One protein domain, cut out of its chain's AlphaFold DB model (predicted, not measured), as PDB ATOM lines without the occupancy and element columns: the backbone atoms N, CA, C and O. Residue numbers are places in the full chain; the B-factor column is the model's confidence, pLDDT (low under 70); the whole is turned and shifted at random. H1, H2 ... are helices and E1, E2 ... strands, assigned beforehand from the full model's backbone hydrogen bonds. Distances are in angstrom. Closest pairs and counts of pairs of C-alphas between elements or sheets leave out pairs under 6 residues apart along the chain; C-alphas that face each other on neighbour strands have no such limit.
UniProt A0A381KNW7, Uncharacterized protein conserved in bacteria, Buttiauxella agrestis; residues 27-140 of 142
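What this domain is: This is residues 27 to 140 of the 142 residues of the protein "Uncharacterized protein conserved in bacteria" of Buttiauxella agrestis (UniProt A0A381KNW7). Two antiparallel sheets lie partly face to face with their strands crossed, a loose sandwich: E1, E6 and E3 make the small sheet, and E4, E5, E2 and E7 make the larger, strongly twisted one. H3 covers the small sheet's far side, H4 sits beside that sheet, and H1 and H2 lie far out. The printed part has 114 residues, with four named helices and seven named strands in the order E1 H1 E2 H2 E3 H3 E4 E5 H4 E6 E7; the class is mixed, helices and strands. It is compact, with a radius of gyration of the C-alphas of 13.6 A, and rounded, spanning 35 by 35 by 21 A.

How they stand to each other: E1, residues 27 to 29, E6, residues 120 to 125, and E3, residues 63 to 66, form a sheet in the order E1, E6, E3. E1 and E6 are antiparallel at 160 degrees, with N 28 and O 121 within hydrogen-bond range at 3.0 A. E6 and E3 are antiparallel at 164 degrees, with N 64 and O 124 at 2.8 A. H3, residues 71 to 76, is on this sheet at a height of 8.9 A, over E3 and along the strands, at 22 degrees to E3 on the local plane; the closest C-alphas of H3 and E3 are those of Ile 71 and Ile 65, 7.0 A apart. H4, residues 110 to 118, stands at this sheet's level, its height being 3.1 A. The other sheet has the order E4, residues 84 to 86, E5, residues 100 to 105, E2, residues 40 to 46, and E7, residues 133 to 139. The hairpin E4 and E5 has N 85 and O 104 at 2.9 A; E5 and E2 have N 43 and O 103 at 2.8 A; E2 and E7 have N 44 and O 135 at 2.8 A. H1, residues 32 to 37, only grazes this sheet with residues 34 to 37. H2, residues 51 to 55, is only just not on it, with 4 pairs of C-alphas within 10 A. Every O i to N i+4 pair is within hydrogen-bond range in H1, H3 and H4; H2 has 0 of 1, but 2 of 2 O i to N i+3 pairs.

Where its parts are: E1 begins at C-alpha 27, (-33.486, -11.273, -38.962). E2 is 18.8 A long, E5 15.8 A, H4 12.1 A and E6 17.5 A. E7, 18.7 A, ends at C-alpha 139, (-42.982, -26.074, -29.872).

The domain as a whole: The C-alphas of Met 33 and Ala 52 are the two farthest apart, at 36.8 A. The printed part has no cut. The link from E4 to E5, residues 87 to 99, is long. The mean pLDDT of the printed part is 91.9, and residue 33 is under 70.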
ATOM      1  N   HIS A  27     -34.504 -10.822 -39.911       98.25
ATOM      2  CA  HIS A  27     -33.486 -11.273 -38.962       98.25
ATOM      3  C   HIS A  27     -34.078 -11.570 -37.588       98.25
ATOM      4  O   HIS A  27     -34.979 -10.875 -37.122       98.25
ATOM      5  N   GLY A  28     -33.541 -12.587 -36.915       96.00
ATOM      6  CA  GLY A  28     -33.921 -12.914 -35.545       96.00
ATOM      7  C   GLY A  28     -32.781 -13.557 -34.767       96.00
ATOM      8  O   GLY A  28     -32.038 -14.386 -35.299       96.00
ATOM      9  N   ASP A  29     -32.675 -13.199 -33.492       94.44
ATOM     10  CA  ASP A  29     -31.745 -13.819 -32.555       94.44
ATOM     11  C   ASP A  29     -32.385 -15.036 -31.882       94.44
ATOM     12  O   ASP A  29     -33.568 -15.041 -31.536       94.44
ATOM     13  N   LEU A  30     -31.583 -16.078 -31.674       90.31
ATOM     14  CA  LEU A  30     -31.998 -17.307 -31.007       90.31
ATOM     15  C   LEU A  30     -31.331 -17.399 -29.638       90.31
ATOM     16  O   LEU A  30     -30.103 -17.428 -29.535       90.31
ATOM     17  N   HIS A  31     -32.108 -17.536 -28.565       82.56
ATOM     18  CA  HIS A  31     -31.523 -17.892 -27.278       82.56
ATOM     19  C   HIS A  31     -31.373 -19.410 -27.173       82.56
ATOM     20  O   HIS A  31     -32.290 -20.187 -27.420       82.56
ATOM     21  N   HIS A  32     -30.195 -19.833 -26.716       75.31
ATOM     22  CA  HIS A  32     -29.813 -21.244 -26.596       75.31
ATOM     23  C   HIS A  32     -30.811 -22.104 -25.796       75.31
ATOM     24  O   HIS A  32     -30.929 -23.300 -26.035       75.31
ATOM     25  N   MET A  33     -31.519 -21.526 -24.822       64.81
ATOM     26  CA  MET A  33     -32.494 -22.281 -24.026       64.81
ATOM     27  C   MET A  33     -33.728 -22.689 -24.840       64.81
ATOM     28  O   MET A  33     -34.246 -23.779 -24.627       64.81
ATOM     29  N   GLN A  34     -34.160 -21.859 -25.793       73.50
ATOM     30  CA  GLN A  34     -35.368 -22.102 -26.589       73.50
ATOM     31  C   GLN A  34     -35.154 -23.243 -27.584       73.50
ATOM     32  O   GLN A  34     -36.026 -24.090 -27.756       73.50
ATOM     33  N   THR A  35     -33.971 -23.302 -28.200       74.12
ATOM     34  CA  THR A  35     -33.638 -24.337 -29.188       74.12
ATOM     35  C   THR A  35     -33.483 -25.718 -28.546       74.12
ATOM     36  O   THR A  35     -33.916 -26.705 -29.124       74.12
ATOM     37  N   GLN A  36     -32.927 -25.799 -27.330       73.69
ATOM     38  CA  GLN A  36     -32.709 -27.066 -26.613       73.69
ATOM     39  C   GLN A  36     -33.999 -27.730 -26.115       73.69
ATOM     40  O   GLN A  36     -34.032 -28.945 -25.940       73.69
ATOM     41  N   GLN A  37     -35.041 -26.945 -25.833       73.00
ATOM     42  CA  GLN A  37     -36.295 -27.453 -25.267       73.00
ATOM     43  C   GLN A  37     -37.342 -27.792 -26.333       73.00
ATOM     44  O   GLN A  37     -38.294 -28.515 -26.042       73.00
ATOM     45  N   ALA A  38     -37.181 -27.278 -27.555       79.44
ATOM     46  CA  ALA A  38     -38.173 -27.427 -28.605       79.44
ATOM     47  C   ALA A  38     -38.024 -28.757 -29.349       79.44
ATOM     48  O   ALA A  38     -36.987 -29.033 -29.956       79.44
ATOM     49  N   SER A  39     -39.091 -29.559 -29.375       83.56
ATOM     50  CA  SER A  39     -39.128 -30.787 -30.182       83.56
ATOM     51  C   SER A  39     -39.322 -30.502 -31.668       83.56
ATOM     52  O   SER A  39     -38.998 -31.327 -32.519       83.56
ATOM     53  N   THR A  40     -39.925 -29.360 -31.991       90.31
ATOM     54  CA  THR A  40     -40.186 -28.924 -33.360       90.31
ATOM     55  C   THR A  40     -40.116 -27.414 -33.411       90.31
ATOM     56  O   THR A  40     -40.633 -26.731 -32.525       90.31
ATOM     57  N   ILE A  41     -39.493 -26.889 -34.460       94.44
ATOM     58  CA  ILE A  41     -39.414 -25.451 -34.683       94.44
ATOM     59  C   ILE A  41     -40.085 -25.141 -36.013       94.44
ATOM     60  O   ILE A  41     -39.717 -25.680 -37.060       94.44
ATOM     61  N   LEU A  42     -41.105 -24.292 -35.946       95.88
ATOM     62  CA  LEU A  42     -41.896 -23.880 -37.094       95.88
ATOM     63  C   LEU A  42     -41.491 -22.472 -37.525       95.88
ATOM     64  O   LEU A  42     -41.326 -21.585 -36.688       95.88
ATOM     65  N   LEU A  43     -41.400 -22.252 -38.830       97.50
ATOM     66  CA  LEU A  43     -41.449 -20.930 -39.434       97.50
ATOM     67  C   LEU A  43     -42.915 -20.593 -39.732       97.50
ATOM     68  O   LEU A  43     -43.575 -21.312 -40.482       97.50
ATOM     69  N   LEU A  44     -43.422 -19.511 -39.152       96.88
ATOM     70  CA  LEU A  44     -44.709 -18.917 -39.498       96.88
ATOM     71  C   LEU A  44     -44.489 -17.804 -40.523       96.88
ATOM     72  O   LEU A  44     -43.819 -16.814 -40.226       96.88
ATOM     73  N   LEU A  45     -45.144 -17.937 -41.673       96.94
ATOM     74  CA  LEU A  45     -45.352 -16.862 -42.638       96.94
ATOM     75  C   LEU A  45     -46.810 -16.424 -42.582       96.94
ATOM     76  O   LEU A  45     -47.714 -17.248 -42.752       96.94
ATOM     77  N   ARG A  46     -47.045 -15.139 -42.325       95.56
ATOM     78  CA  ARG A  46     -48.393 -14.580 -42.229       95.56
ATOM     79  C   ARG A  46     -48.540 -13.335 -43.085       95.56
ATOM     80  O   ARG A  46     -47.735 -12.420 -42.964       95.56
ATOM     81  N   SER A  47     -49.587 -13.293 -43.899       95.44
ATOM     82  CA  SER A  47     -49.974 -12.118 -44.683       95.44
ATOM     83  C   SER A  47     -51.411 -12.283 -45.173       95.44
ATOM     84  O   SER A  47     -51.851 -13.396 -45.483       95.44
ATOM     85  N   ASP A  48     -52.132 -11.168 -45.276       93.31
ATOM     86  CA  ASP A  48     -53.502 -11.139 -45.795       93.31
ATOM     87  C   ASP A  48     -53.529 -11.284 -47.333       93.31
ATOM     88  O   ASP A  48     -54.592 -11.425 -47.938       93.31
ATOM     89  N   LYS A  49     -52.357 -11.281 -47.985       92.56
ATOM     90  CA  LYS A  49     -52.173 -11.364 -49.444       92.56
ATOM     91  C   LYS A  49     -51.734 -12.750 -49.935       92.56
ATOM     92  O   LYS A  49     -51.548 -12.941 -51.135       92.56
ATOM     93  N   LEU A  50     -51.605 -13.741 -49.047       88.75
ATOM     94  CA  LEU A  50     -51.119 -15.090 -49.383       88.75
ATOM     95  C   LEU A  50     -52.208 -16.095 -49.804       88.75
ATOM     96  O   LEU A  50     -51.924 -17.282 -49.984       88.75
ATOM     97  N   ASP A  51     -53.455 -15.667 -49.995       84.31
ATOM     98  CA  ASP A  51     -54.537 -16.583 -50.383       84.31
ATOM     99  C   ASP A  51     -54.277 -17.294 -51.719       84.31
ATOM    100  O   ASP A  51     -54.548 -18.491 -51.838       84.31
ATOM    101  N   ALA A  52     -53.701 -16.595 -52.703       82.81
ATOM    102  CA  ALA A  52     -53.323 -17.191 -53.985       82.81
ATOM    103  C   ALA A  52     -52.179 -18.206 -53.835       82.81
ATOM    104  O   ALA A  52     -52.204 -19.264 -54.462       82.81
ATOM    105  N   TRP A  53     -51.216 -17.923 -52.951       85.56
ATOM    106  CA  TRP A  53     -50.078 -18.803 -52.683       85.56
ATOM    107  C   TRP A  53     -50.526 -20.179 -52.177       85.56
ATOM    108  O   TRP A  53     -50.024 -21.212 -52.617       85.56
ATOM    109  N   ARG A  54     -51.576 -20.214 -51.343       83.38
ATOM    110  CA  ARG A  54     -52.171 -21.461 -50.834       83.38
ATOM    111  C   ARG A  54     -52.605 -22.432 -51.925       83.38
ATOM    112  O   ARG A  54     -52.511 -23.640 -51.724       83.38
ATOM    113  N   ILE A  55     -53.127 -21.915 -53.038       82.94
ATOM    114  CA  ILE A  55     -53.718 -22.722 -54.116       82.94
ATOM    115  C   ILE A  55     -52.654 -23.603 -54.777       82.94
ATOM    116  O   ILE A  55     -52.958 -24.710 -55.213       82.94
ATOM    117  N   HIS A  56     -51.406 -23.134 -54.810       84.12
ATOM    118  CA  HIS A  56     -50.305 -23.813 -55.484       84.12
ATOM    119  C   HIS A  56     -49.511 -24.766 -54.583       84.12
ATOM    120  O   HIS A  56     -48.540 -25.340 -55.057       84.12
ATOM    121  N   ALA A  57     -49.965 -24.990 -53.342       80.44
ATOM    122  CA  ALA A  57     -49.292 -25.806 -52.332       80.44
ATOM    123  C   ALA A  57     -47.843 -25.338 -52.077       80.44
ATOM    124  O   ALA A  57     -46.914 -25.903 -52.649       80.44
ATOM    125  N   PRO A  58     -47.664 -24.320 -51.216       83.44
ATOM    126  CA  PRO A  58     -46.379 -23.692 -50.943       83.44
ATOM    127  C   PRO A  58     -45.198 -24.644 -50.769       83.44
ATOM    128  O   PRO A  58     -45.290 -25.624 -50.022       83.44
ATOM    129  N   ASP A  59     -44.071 -24.292 -51.385       85.12
ATOM    130  CA  ASP A  59     -42.808 -25.012 -51.245       85.12
ATOM    131  C   ASP A  59     -41.730 -24.120 -50.612       85.12
ATOM    132  O   ASP A  59     -41.654 -22.911 -50.824       85.12
ATOM    133  N   SER A  60     -40.847 -24.742 -49.834       86.06
ATOM    134  CA  SER A  60     -39.687 -24.095 -49.221       86.06
ATOM    135  C   SER A  60     -38.646 -23.590 -50.219       86.06
ATOM    136  O   SER A  60     -37.748 -22.851 -49.829       86.06
ATOM    137  N   THR A  61     -38.750 -23.960 -51.499       90.00
ATOM    138  CA  THR A  61     -37.853 -23.485 -52.566       90.00
ATOM    139  C   THR A  61     -38.063 -22.011 -52.921       90.00
ATOM    140  O   THR A  61     -37.157 -21.384 -53.475       90.00
ATOM    141  N   GLU A  62     -39.219 -21.444 -52.573       92.75
ATOM    142  CA  GLU A  62     -39.583 -20.051 -52.855       92.75
ATOM    143  C   GLU A  62     -38.860 -19.050 -51.946       92.75
ATOM    144  O   GLU A  62     -38.659 -17.890 -52.309       92.75
ATOM    145  N   PHE A  63     -38.417 -19.506 -50.776       96.88
ATOM    146  CA  PHE A  63     -37.730 -18.686 -49.791       96.88
ATOM    147  C   PHE A  63     -36.401 -19.306 -49.359       96.88
ATOM    148  O   PHE A  63     -36.030 -20.424 -49.717       96.88
ATOM    149  N   LYS A  64     -35.621 -18.541 -48.602       97.88
ATOM    150  CA  LYS A  64     -34.323 -18.954 -48.078       97.88
ATOM    151  C   LYS A  64     -34.285 -18.707 -46.587       97.88
ATOM    152  O   LYS A  64     -34.665 -17.639 -46.126       97.88
ATOM    153  N   ILE A  65     -33.776 -19.690 -45.858       98.19
ATOM    154  CA  ILE A  65     -33.481 -19.601 -44.431       98.19
ATOM    155  C   ILE A  65     -32.002 -19.938 -44.249       98.19
ATOM    156  O   ILE A  65     -31.535 -20.938 -44.795       98.19
ATOM    157  N   ALA A  66     -31.267 -19.122 -43.501       98.00
ATOM    158  CA  ALA A  66     -29.855 -19.344 -43.186       98.00
ATOM    159  C   ALA A  66     -29.444 -18.560 -41.931       98.00
ATOM    160  O   ALA A  66     -30.293 -18.020 -41.230       98.00
ATOM    161  N   THR A  67     -28.144 -18.463 -41.652       97.81
ATOM    162  CA  THR A  67     -27.636 -17.434 -40.734       97.81
ATOM    163  C   THR A  67     -27.591 -16.075 -41.426       97.81
ATOM    164  O   THR A  67     -27.482 -15.994 -42.653       97.81
ATOM    165  N   SER A  68     -27.587 -14.997 -40.642       96.06
ATOM    166  CA  SER A  68     -27.492 -13.622 -41.151       96.06
ATOM    167  C   SER A  68     -26.236 -13.386 -41.993       96.06
ATOM    168  O   SER A  68     -26.272 -12.630 -42.954       96.06
ATOM    169  N   ALA A  69     -25.130 -14.072 -41.687       95.38
ATOM    170  CA  ALA A  69     -23.897 -13.968 -42.468       95.38
ATOM    171  C   ALA A  69     -23.929 -14.761 -43.790       95.38
ATOM    172  O   ALA A  69     -23.191 -14.435 -44.716       95.38
ATOM    173  N   ALA A  70     -24.745 -15.817 -43.885       97.00
ATOM    174  CA  ALA A  70     -24.785 -16.701 -45.051       97.00
ATOM    175  C   ALA A  70     -25.887 -16.335 -46.057       97.00
ATOM    176  O   ALA A  70     -25.737 -16.607 -47.248       97.00
ATOM    177  N   ILE A  71     -26.984 -15.721 -45.600       97.94
ATOM    178  CA  ILE A  71     -28.192 -15.502 -46.407       97.94
ATOM    179  C   ILE A  71     -27.910 -14.735 -47.709       97.94
ATOM    180  O   ILE A  71     -28.347 -15.169 -48.774       97.94
ATOM    181  N   SER A  72     -27.090 -13.680 -47.667       96.62
ATOM    182  CA  SER A  72     -26.734 -12.894 -48.855       96.62
ATOM    183  C   SER A  72     -26.016 -13.737 -49.911       96.62
ATOM    184  O   SER A  72     -26.306 -13.616 -51.098       96.62
ATOM    185  N   SER A  73     -25.129 -14.644 -49.489       96.94
ATOM    186  CA  SER A  73     -24.436 -15.564 -50.399       96.94
ATOM    187  C   SER A  73     -25.405 -16.553 -51.045       96.94
ATOM    188  O   SER A  73     -25.247 -16.881 -52.221       96.94
ATOM    189  N   LEU A  74     -26.406 -17.039 -50.303       96.94
ATOM    190  CA  LEU A  74     -27.405 -17.948 -50.868       96.94
ATOM    191  C   LEU A  74     -28.283 -17.252 -51.907       96.94
ATOM    192  O   LEU A  74     -28.627 -17.858 -52.920       96.94
ATOM    193  N   ILE A  75     -28.628 -15.984 -51.670       96.50
ATOM    194  CA  ILE A  75     -29.376 -15.153 -52.618       96.50
ATOM    195  C   ILE A  75     -28.548 -14.943 -53.890       96.50
ATOM    196  O   ILE A  75     -28.998 -15.297 -54.975       96.50
ATOM    197  N   GLN A  76     -27.315 -14.440 -53.756       96.94
ATOM    198  CA  GLN A  76     -26.442 -14.100 -54.889       96.94
ATOM    199  C   GLN A  76     -26.127 -15.292 -55.798       96.94
ATOM    200  O   GLN A  76     -26.003 -15.131 -57.010       96.94
ATOM    201  N   HIS A  77     -25.994 -16.486 -55.222       96.69
ATOM    202  CA  HIS A  77     -25.623 -17.695 -55.956       96.69
ATOM    203  C   HIS A  77     -26.791 -18.658 -56.191       96.69
ATOM    204  O   HIS A  77     -26.563 -19.779 -56.641       96.69
ATOM    205  N   ALA A  78     -28.026 -18.243 -55.885       93.19
ATOM    206  CA  ALA A  78     -29.227 -19.074 -55.988       93.19
ATOM    207  C   ALA A  78     -29.096 -20.446 -55.289       93.19
ATOM    208  O   ALA A  78     -29.682 -21.438 -55.719       93.19
ATOM    209  N   LEU A  79     -28.335 -20.508 -54.193       95.06
ATOM    210  CA  LEU A  79     -28.134 -21.737 -53.426       95.06
ATOM    211  C   LEU A  79     -29.374 -22.049 -52.568       95.06
ATOM    212  O   LEU A  79     -30.099 -21.124 -52.173       95.06
ATOM    213  N   PRO A  80     -29.639 -23.333 -52.266       93.88
ATOM    214  CA  PRO A  80     -30.721 -23.710 -51.363       93.88
ATOM    215  C   PRO A  80     -30.458 -23.193 -49.942       93.88
ATOM    216  O   PRO A  80     -29.312 -23.114 -49.497       93.88
ATOM    217  N   GLY A  81     -31.535 -22.825 -49.248       96.06
ATOM    218  CA  GLY A  81     -31.518 -22.554 -47.811       96.06
ATOM    219  C   GLY A  81     -31.851 -23.802 -47.000       96.06
ATOM    220  O   GLY A  81     -31.846 -24.915 -47.525       96.06
ATOM    221  N   LEU A  82     -32.159 -23.598 -45.720       97.19
ATOM    222  CA  LEU A  82     -32.597 -24.670 -44.833       97.19
ATOM    223  C   LEU A  82     -33.901 -25.261 -45.361       97.19
ATOM    224  O   LEU A  82     -34.866 -24.523 -45.581       97.19
ATOM    225  N   VAL A  83     -33.944 -26.581 -45.522       96.38
ATOM    226  CA  VAL A  83     -35.173 -27.247 -45.954       96.38
ATOM    227  C   VAL A  83     -36.238 -27.105 -44.874       96.38
ATOM    228  O   VAL A  83     -35.987 -27.267 -43.673       96.38
ATOM    229  N   SER A  84     -37.460 -26.830 -45.313       96.19
ATOM    230  CA  SER A  84     -38.622 -26.822 -44.441       96.19
ATOM    231  C   SER A  84     -39.827 -27.423 -45.154       96.19
ATOM    232  O   SER A  84     -39.887 -27.467 -46.379       96.19
ATOM    233  N   ARG A  85     -40.778 -27.959 -44.393       95.25
ATOM    234  CA  ARG A  85     -41.950 -28.648 -44.938       95.25
ATOM    235  C   ARG A  85     -43.209 -27.930 -44.505       95.25
ATOM    236  O   ARG A  85     -43.416 -27.748 -43.310       95.25
ATOM    237  N   TRP A  86     -44.057 -27.561 -45.461       94.81
ATOM    238  CA  TRP A  86     -45.362 -26.991 -45.145       94.81
ATOM    239  C   TRP A  86     -46.207 -27.993 -44.344       94.81
ATOM    240  O   TRP A  86     -46.389 -29.142 -44.752       94.81
ATOM    241  N   GLU A  87     -46.721 -27.555 -43.196       93.38
ATOM    242  CA  GLU A  87     -47.613 -28.333 -42.340       93.38
ATOM    243  C   GLU A  87     -49.067 -27.932 -42.600       93.38
ATOM    244  O   GLU A  87     -49.530 -26.850 -42.220       93.38
ATOM    245  N   THR A  88     -49.790 -28.831 -43.267       90.25
ATOM    246  CA  THR A  88     -51.214 -28.693 -43.568       90.25
ATOM    247  C   THR A  88     -51.939 -30.018 -43.273       90.25
ATOM    248  O   THR A  88     -51.599 -31.042 -43.871       90.25
ATOM    249  N   PRO A  89     -52.907 -30.053 -42.333       88.38
ATOM    250  CA  PRO A  89     -53.368 -28.938 -41.497       88.38
ATOM    251  C   PRO A  89     -52.287 -28.439 -40.523       88.38
ATOM    252  O   PRO A  89     -51.309 -29.138 -40.263       88.38
ATOM    253  N   SER A  90     -52.471 -27.230 -39.978       90.81
ATOM    254  CA  SER A  90     -51.547 -26.675 -38.984       90.81
ATOM    255  C   SER A  90     -51.402 -27.619 -37.778       90.81
ATOM    256  O   SER A  90     -52.409 -28.200 -37.354       90.81
ATOM    257  N   PRO A  91     -50.191 -27.771 -37.209       89.94
ATOM    258  CA  PRO A  91     -49.973 -28.609 -36.033       89.94
ATOM    259  C   PRO A  91     -50.824 -28.168 -34.834       89.94
ATOM    260  O   PRO A  91     -51.257 -27.017 -34.744       89.94
ATOM    261  N   ARG A  92     -51.040 -29.080 -33.877       87.12
ATOM    262  CA  ARG A  92     -51.620 -28.707 -32.575       87.12
ATOM    263  C   ARG A  92     -50.679 -27.713 -31.884       87.12
ATOM    264  O   ARG A  92     -49.470 -27.797 -32.086       87.12
ATOM    265  N   GLY A  93     -51.245 -26.755 -31.154       85.62
ATOM    266  CA  GLY A  93     -50.473 -25.741 -30.436       85.62
ATOM    267  C   GLY A  93     -50.196 -24.433 -31.139       85.62
ATOM    268  O   GLY A  93     -49.723 -23.477 -30.519       85.62
ATOM    269  N   VAL A  94     -50.529 -24.349 -32.424       90.06
ATOM    270  CA  VAL A  94     -50.466 -23.095 -33.167       90.06
ATOM    271  C   VAL A  94     -51.843 -22.695 -33.696       90.06
ATOM    272  O   VAL A  94     -52.666 -23.558 -34.013       90.06
ATOM    273  N   PRO A  95     -52.134 -21.385 -33.806       88.62
ATOM    274  CA  PRO A  95     -53.394 -20.923 -34.368       88.62
ATOM    275  C   PRO A  95     -53.607 -21.431 -35.799       88.62
ATOM    276  O   PRO A  95     -52.815 -21.136 -36.693       88.62
ATOM    277  N   ASN A  96     -54.726 -22.116 -36.033       88.19
ATOM    278  CA  ASN A  96     -55.156 -22.515 -37.371       88.19
ATOM    279  C   ASN A  96     -55.892 -21.347 -38.053       88.19
ATOM    280  O   ASN A  96     -57.089 -21.141 -37.831       88.19
ATOM    281  N   ARG A  97     -55.167 -20.543 -38.840       87.56
ATOM    282  CA  ARG A  97     -55.705 -19.366 -39.542       87.56
ATOM    283  C   ARG A  97     -55.444 -19.440 -41.041       87.56
ATOM    284  O   ARG A  97     -54.408 -19.921 -41.480       87.56
ATOM    285  N   LYS A  98     -56.370 -18.878 -41.824       86.56
ATOM    286  CA  LYS A  98     -56.266 -18.765 -43.287       86.56
ATOM    287  C   LYS A  98     -55.304 -17.678 -43.764       86.56
ATOM    288  O   LYS A  98     -55.158 -17.507 -44.954       86.56
ATOM    289  N   ASP A  99     -54.679 -16.911 -42.894       90.75
ATOM    290  CA  ASP A  99     -53.654 -15.927 -43.271       90.75
ATOM    291  C   ASP A  99     -52.245 -16.439 -42.935       90.75
ATOM    292  O   ASP A  99     -51.272 -15.719 -43.108       90.75
ATOM    293  N   SER A 100     -52.134 -17.671 -42.421       93.00
ATOM    294  CA  SER A 100     -50.943 -18.194 -41.756       93.00
ATOM    295  C   SER A 100     -50.502 -19.524 -42.369       93.00
ATOM    296  O   SER A 100     -51.315 -20.420 -42.600       93.00
ATOM    297  N   PHE A 101     -49.201 -19.666 -42.595       95.12
ATOM    298  CA  PHE A 101     -48.565 -20.875 -43.110       95.12
ATOM    299  C   PHE A 101     -47.431 -21.274 -42.180       95.12
ATOM    300  O   PHE A 101     -46.574 -20.454 -41.862       95.12
ATOM    301  N   TYR A 102     -47.428 -22.535 -41.758       95.69
ATOM    302  CA  TYR A 102     -46.410 -23.078 -40.867       95.69
ATOM    303  C   TYR A 102     -45.525 -24.046 -41.633       95.69
ATOM    304  O   TYR A 102     -46.032 -24.971 -42.264       95.69
ATOM    305  N   PHE A 103     -44.216 -23.851 -41.551       97.00
ATOM    306  CA  PHE A 103     -43.226 -24.741 -42.138       97.00
ATOM    307  C   PHE A 103     -42.367 -25.349 -41.038       97.00
ATOM    308  O   PHE A 103     -41.692 -24.621 -40.313       97.00
ATOM    309  N   ALA A 104     -42.368 -26.672 -40.904       96.25
ATOM    310  CA  ALA A 104     -41.455 -27.354 -39.997       96.25
ATOM    311  C   ALA A 104     -40.039 -27.323 -40.569       96.25
ATOM    312  O   ALA A 104     -39.804 -27.801 -41.681       96.25
ATOM    313  N   MET A 105     -39.100 -26.748 -39.822       96.06
ATOM    314  CA  MET A 105     -37.703 -26.649 -40.241       96.06
ATOM    315  C   MET A 105     -36.959 -27.963 -39.997       96.06
ATOM    316  O   MET A 105     -37.129 -28.606 -38.960       96.06
ATOM    317  N   ASN A 106     -36.095 -28.358 -40.934       95.25
ATOM    318  CA  ASN A 106     -35.302 -29.574 -40.792       95.25
ATOM    319  C   ASN A 106     -34.112 -29.371 -39.836       95.25
ATOM    320  O   ASN A 106     -33.012 -29.000 -40.247       95.25
ATOM    321  N   GLN A 107     -34.311 -29.678 -38.554       92.88
ATOM    322  CA  GLN A 107     -33.290 -29.507 -37.511       92.88
ATOM    323  C   GLN A 107     -32.076 -30.457 -37.641       92.88
ATOM    324  O   GLN A 107     -31.087 -30.303 -36.927       92.88
ATOM    325  N   HIS A 108     -32.110 -31.441 -38.547       93.50
ATOM    326  CA  HIS A 108     -31.002 -32.387 -38.737       93.50
ATOM    327  C   HIS A 108     -29.915 -31.868 -39.693       93.50
ATOM    328  O   HIS A 108     -28.825 -32.443 -39.748       93.50
ATOM    329  N   GLU A 109     -30.188 -30.794 -40.440       93.56
ATOM    330  CA  GLU A 109     -29.253 -30.236 -41.417       93.56
ATOM    331  C   GLU A 109     -28.106 -29.450 -40.779       93.56
ATOM    332  O   GLU A 109     -28.252 -28.784 -39.754       93.56
ATOM    333  N   GLU A 110     -26.946 -29.463 -41.437       93.81
ATOM    334  CA  GLU A 110     -25.769 -28.698 -41.003       93.81
ATOM    335  C   GLU A 110     -26.031 -27.187 -40.949       93.81
ATOM    336  O   GLU A 110     -25.477 -26.479 -40.100       93.81
ATOM    337  N   LEU A 111     -26.910 -26.679 -41.818       94.31
ATOM    338  CA  LEU A 111     -27.285 -25.271 -41.806       94.31
ATOM    339  C   LEU A 111     -28.050 -24.908 -40.525       94.31
ATOM    340  O   LEU A 111     -27.762 -23.868 -39.933       94.31
ATOM    341  N   TRP A 112     -28.932 -25.790 -40.037       95.44
ATOM    342  CA  TRP A 112     -29.608 -25.606 -38.750       95.44
ATOM    343  C   TRP A 112     -28.619 -25.621 -37.586       95.44
ATOM    344  O   TRP A 112     -28.605 -24.696 -36.777       95.44
ATOM    345  N   LYS A 113     -27.711 -26.603 -37.541       94.00
ATOM    346  CA  LYS A 113     -26.662 -26.661 -36.505       94.00
ATOM    347  C   LYS A 113     -25.819 -25.384 -36.475       94.00
ATOM    348  O   LYS A 113     -25.399 -24.921 -35.414       94.00
ATOM    349  N   THR A 114     -25.572 -24.794 -37.645       94.81
ATOM    350  CA  THR A 114     -24.857 -23.519 -37.768       94.81
ATOM    351  C   THR A 114     -25.689 -22.349 -37.237       94.81
ATOM    352  O   THR A 114     -25.147 -21.533 -36.493       94.81
ATOM    353  N   ILE A 115     -26.986 -22.292 -37.554       95.75
ATOM    354  CA  ILE A 115     -27.954 -21.325 -37.002       95.75
ATOM    355  C   ILE A 115     -27.993 -21.398 -35.471       95.75
ATOM    356  O   ILE A 115     -27.811 -20.379 -34.804       95.75
ATOM    357  N   GLU A 116     -28.122 -22.595 -34.893       93.75
ATOM    358  CA  GLU A 116     -28.119 -22.786 -33.437       93.75
ATOM    359  C   GLU A 116     -26.804 -22.339 -32.798       93.75
ATOM    360  O   GLU A 116     -26.798 -21.640 -31.782       93.75
ATOM    361  N   LYS A 117     -25.672 -22.706 -33.409       93.56
ATOM    362  CA  LYS A 117     -24.344 -22.339 -32.910       93.56
ATOM    363  C   LYS A 117     -24.109 -20.828 -32.958       93.56
ATOM    364  O   LYS A 117     -23.526 -20.279 -32.025       93.56
ATOM    365  N   GLN A 118     -24.522 -20.167 -34.040       95.19
ATOM    366  CA  GLN A 118     -24.359 -18.722 -34.226       95.19
ATOM    367  C   GLN A 118     -25.461 -17.896 -33.557       95.19
ATOM    368  O   GLN A 118     -25.335 -16.673 -33.498       95.19
ATOM    369  N   LYS A 119     -26.505 -18.550 -33.033       95.00
ATOM    370  CA  LYS A 119     -27.608 -17.928 -32.295       95.00
ATOM    371  C   LYS A 119     -28.343 -16.845 -33.087       95.00
ATOM    372  O   LYS A 119     -28.869 -15.910 -32.498       95.00
ATOM    373  N   ASN A 120     -28.380 -16.968 -34.410       95.81
ATOM    374  CA  ASN A 120     -29.122 -16.059 -35.274       95.81
ATOM    375  C   ASN A 120     -29.638 -16.790 -36.510       95.81
ATOM    376  O   ASN A 120     -29.014 -17.734 -37.002       95.81
ATOM    377  N   ILE A 121     -30.761 -16.305 -37.015       97.75
ATOM    378  CA  ILE A 121     -31.415 -16.781 -38.222       97.75
ATOM    379  C   ILE A 121     -31.751 -15.592 -39.122       97.75
ATOM    380  O   ILE A 121     -31.981 -14.478 -38.650       97.75
ATOM    381  N   ALA A 122     -31.777 -15.842 -40.422       98.38
ATOM    382  CA  ALA A 122     -32.247 -14.912 -41.422       98.38
ATOM    383  C   ALA A 122     -33.178 -15.617 -42.409       98.38
ATOM    384  O   ALA A 122     -32.959 -16.784 -42.751       98.38
ATOM    385  N   PHE A 123     -34.193 -14.895 -42.867       98.62
ATOM    386  CA  PHE A 123     -35.177 -15.332 -43.844       98.62
ATOM    387  C   PHE A 123     -35.250 -14.329 -44.998       98.62
ATOM    388  O   PHE A 123     -35.211 -13.121 -44.782       98.62
ATOM    389  N   TYR A 124     -35.385 -14.828 -46.222       98.25
ATOM    390  CA  TYR A 124     -35.594 -14.002 -47.406       98.25
ATOM    391  C   TYR A 124     -36.546 -14.683 -48.383       98.25
ATOM    392  O   TYR A 124     -36.403 -15.875 -48.660       98.25
ATOM    393  N   TRP A 125     -37.457 -13.910 -48.968       97.38
ATOM    394  CA  TRP A 125     -38.356 -14.360 -50.024       97.38
ATOM    395  C   TRP A 125     -38.522 -13.241 -51.052       97.38
ATOM    396  O   TRP A 125     -38.987 -12.156 -50.721       97.38
ATOM    397  N   ALA A 126     -38.101 -13.503 -52.293       94.94
ATOM    398  CA  ALA A 126     -38.026 -12.487 -53.345       94.94
ATOM    399  C   ALA A 126     -39.396 -11.895 -53.709       94.94
ATOM    400  O   ALA A 126     -39.504 -10.691 -53.916       94.94
ATOM    401  N   ASP A 127     -40.426 -12.740 -53.741       93.38
ATOM    402  CA  ASP A 127     -41.796 -12.368 -54.096       93.38
ATOM    403  C   ASP A 127     -42.695 -12.241 -52.852       93.38
ATOM    404  O   ASP A 127     -43.914 -12.410 -52.929       93.38
ATOM    405  N   ALA A 128     -42.093 -11.970 -51.687       94.38
ATOM    406  CA  ALA A 128     -42.829 -11.757 -50.448       94.38
ATOM    407  C   ALA A 128     -43.833 -10.601 -50.587       94.38
ATOM    408  O   ALA A 128     -43.492  -9.544 -51.129       94.38
ATOM    409  N   PRO A 129     -45.054 -10.747 -50.048       94.94
ATOM    410  CA  PRO A 129     -45.963  -9.620 -49.945       94.94
ATOM    411  C   PRO A 129     -45.420  -8.575 -48.957       94.94
ATOM    412  O   PRO A 129     -44.728  -8.893 -47.993       94.94
ATOM    413  N   ASP A 130     -45.766  -7.312 -49.190       94.25
ATOM    414  CA  ASP A 130     -45.329  -6.157 -48.388       94.25
ATOM    415  C   ASP A 130     -45.792  -6.193 -46.916       94.25
ATOM    416  O   ASP A 130     -45.178  -5.559 -46.062       94.25
ATOM    417  N   ASP A 131     -46.862  -6.928 -46.610       95.62
ATOM    418  CA  ASP A 131     -47.423  -7.112 -45.271       95.62
ATOM    419  C   ASP A 131     -46.931  -8.396 -44.584       95.62
ATOM    420  O   ASP A 131     -47.466  -8.779 -43.537       95.62
ATOM    421  N   LEU A 132     -45.925  -9.072 -45.156       97.38
ATOM    422  CA  LEU A 132     -45.409 -10.331 -44.636       97.38
ATOM    423  C   LEU A 132     -44.851 -10.173 -43.217       97.38
ATOM    424  O   LEU A 132     -43.897  -9.437 -42.958       97.38
ATOM    425  N   GLN A 133     -45.413 -10.963 -42.309       97.75
ATOM    426  CA  GLN A 133     -44.895 -11.201 -40.971       97.75
ATOM    427  C   GLN A 133     -44.210 -12.561 -40.934       97.75
ATOM    428  O   GLN A 133     -44.805 -13.578 -41.303       97.75
ATOM    429  N   VAL A 134     -42.985 -12.577 -40.418       98.19
ATOM    430  CA  VAL A 134     -42.177 -13.787 -40.276       98.19
ATOM    431  C   VAL A 134     -41.918 -14.035 -38.797       98.19
ATOM    432  O   VAL A 134     -41.453 -13.147 -38.079       98.19
ATOM    433  N   LYS A 135     -42.240 -15.236 -38.315       97.38
ATOM    434  CA  LYS A 135     -41.991 -15.630 -36.923       97.38
ATOM    435  C   LYS A 135     -41.437 -17.038 -36.832       97.38
ATOM    436  O   LYS A 135     -41.754 -17.886 -37.658       97.38
ATOM    437  N   LEU A 136     -40.681 -17.304 -35.780       96.12
ATOM    438  CA  LEU A 136     -40.374 -18.656 -35.339       96.12
ATOM    439  C   LEU A 136     -41.288 -19.058 -34.195       96.12
ATOM    440  O   LEU A 136     -41.605 -18.237 -33.333       96.12
ATOM    441  N   VAL A 137     -41.651 -20.334 -34.176       94.44
ATOM    442  CA  VAL A 137     -42.419 -20.963 -33.105       94.44
ATOM    443  C   VAL A 137     -41.642 -22.160 -32.593       94.44
ATOM    444  O   VAL A 137     -41.387 -23.105 -33.336       94.44
ATOM    445  N   PHE A 138     -41.265 -22.113 -31.325       92.56
ATOM    446  CA  PHE A 138     -40.587 -23.197 -30.626       92.56
ATOM    447  C   PHE A 138     -41.642 -24.011 -29.889       92.56
ATOM    448  O   PHE A 138     -42.191 -23.538 -28.892       92.56
ATOM    449  N   MET A 139     -41.945 -25.199 -30.414       88.19
ATOM    450  CA  MET A 139     -42.982 -26.074 -29.872       88.19
ATOM    451  C   MET A 139     -42.444 -26.836 -28.665       88.19
ATOM    452  O   MET A 139     -41.455 -27.569 -28.788       88.19
ATOM    453  N   VAL A 140     -43.098 -26.683 -27.515       79.00
ATOM    454  CA  VAL A 140     -42.794 -27.483 -26.323       79.00
ATOM    455  C   VAL A 140     -43.498 -28.841 -26.458       79.00
ATOM    456  O   VAL A 140     -44.675 -28.873 -26.820       79.00
TER     457      VAL A 140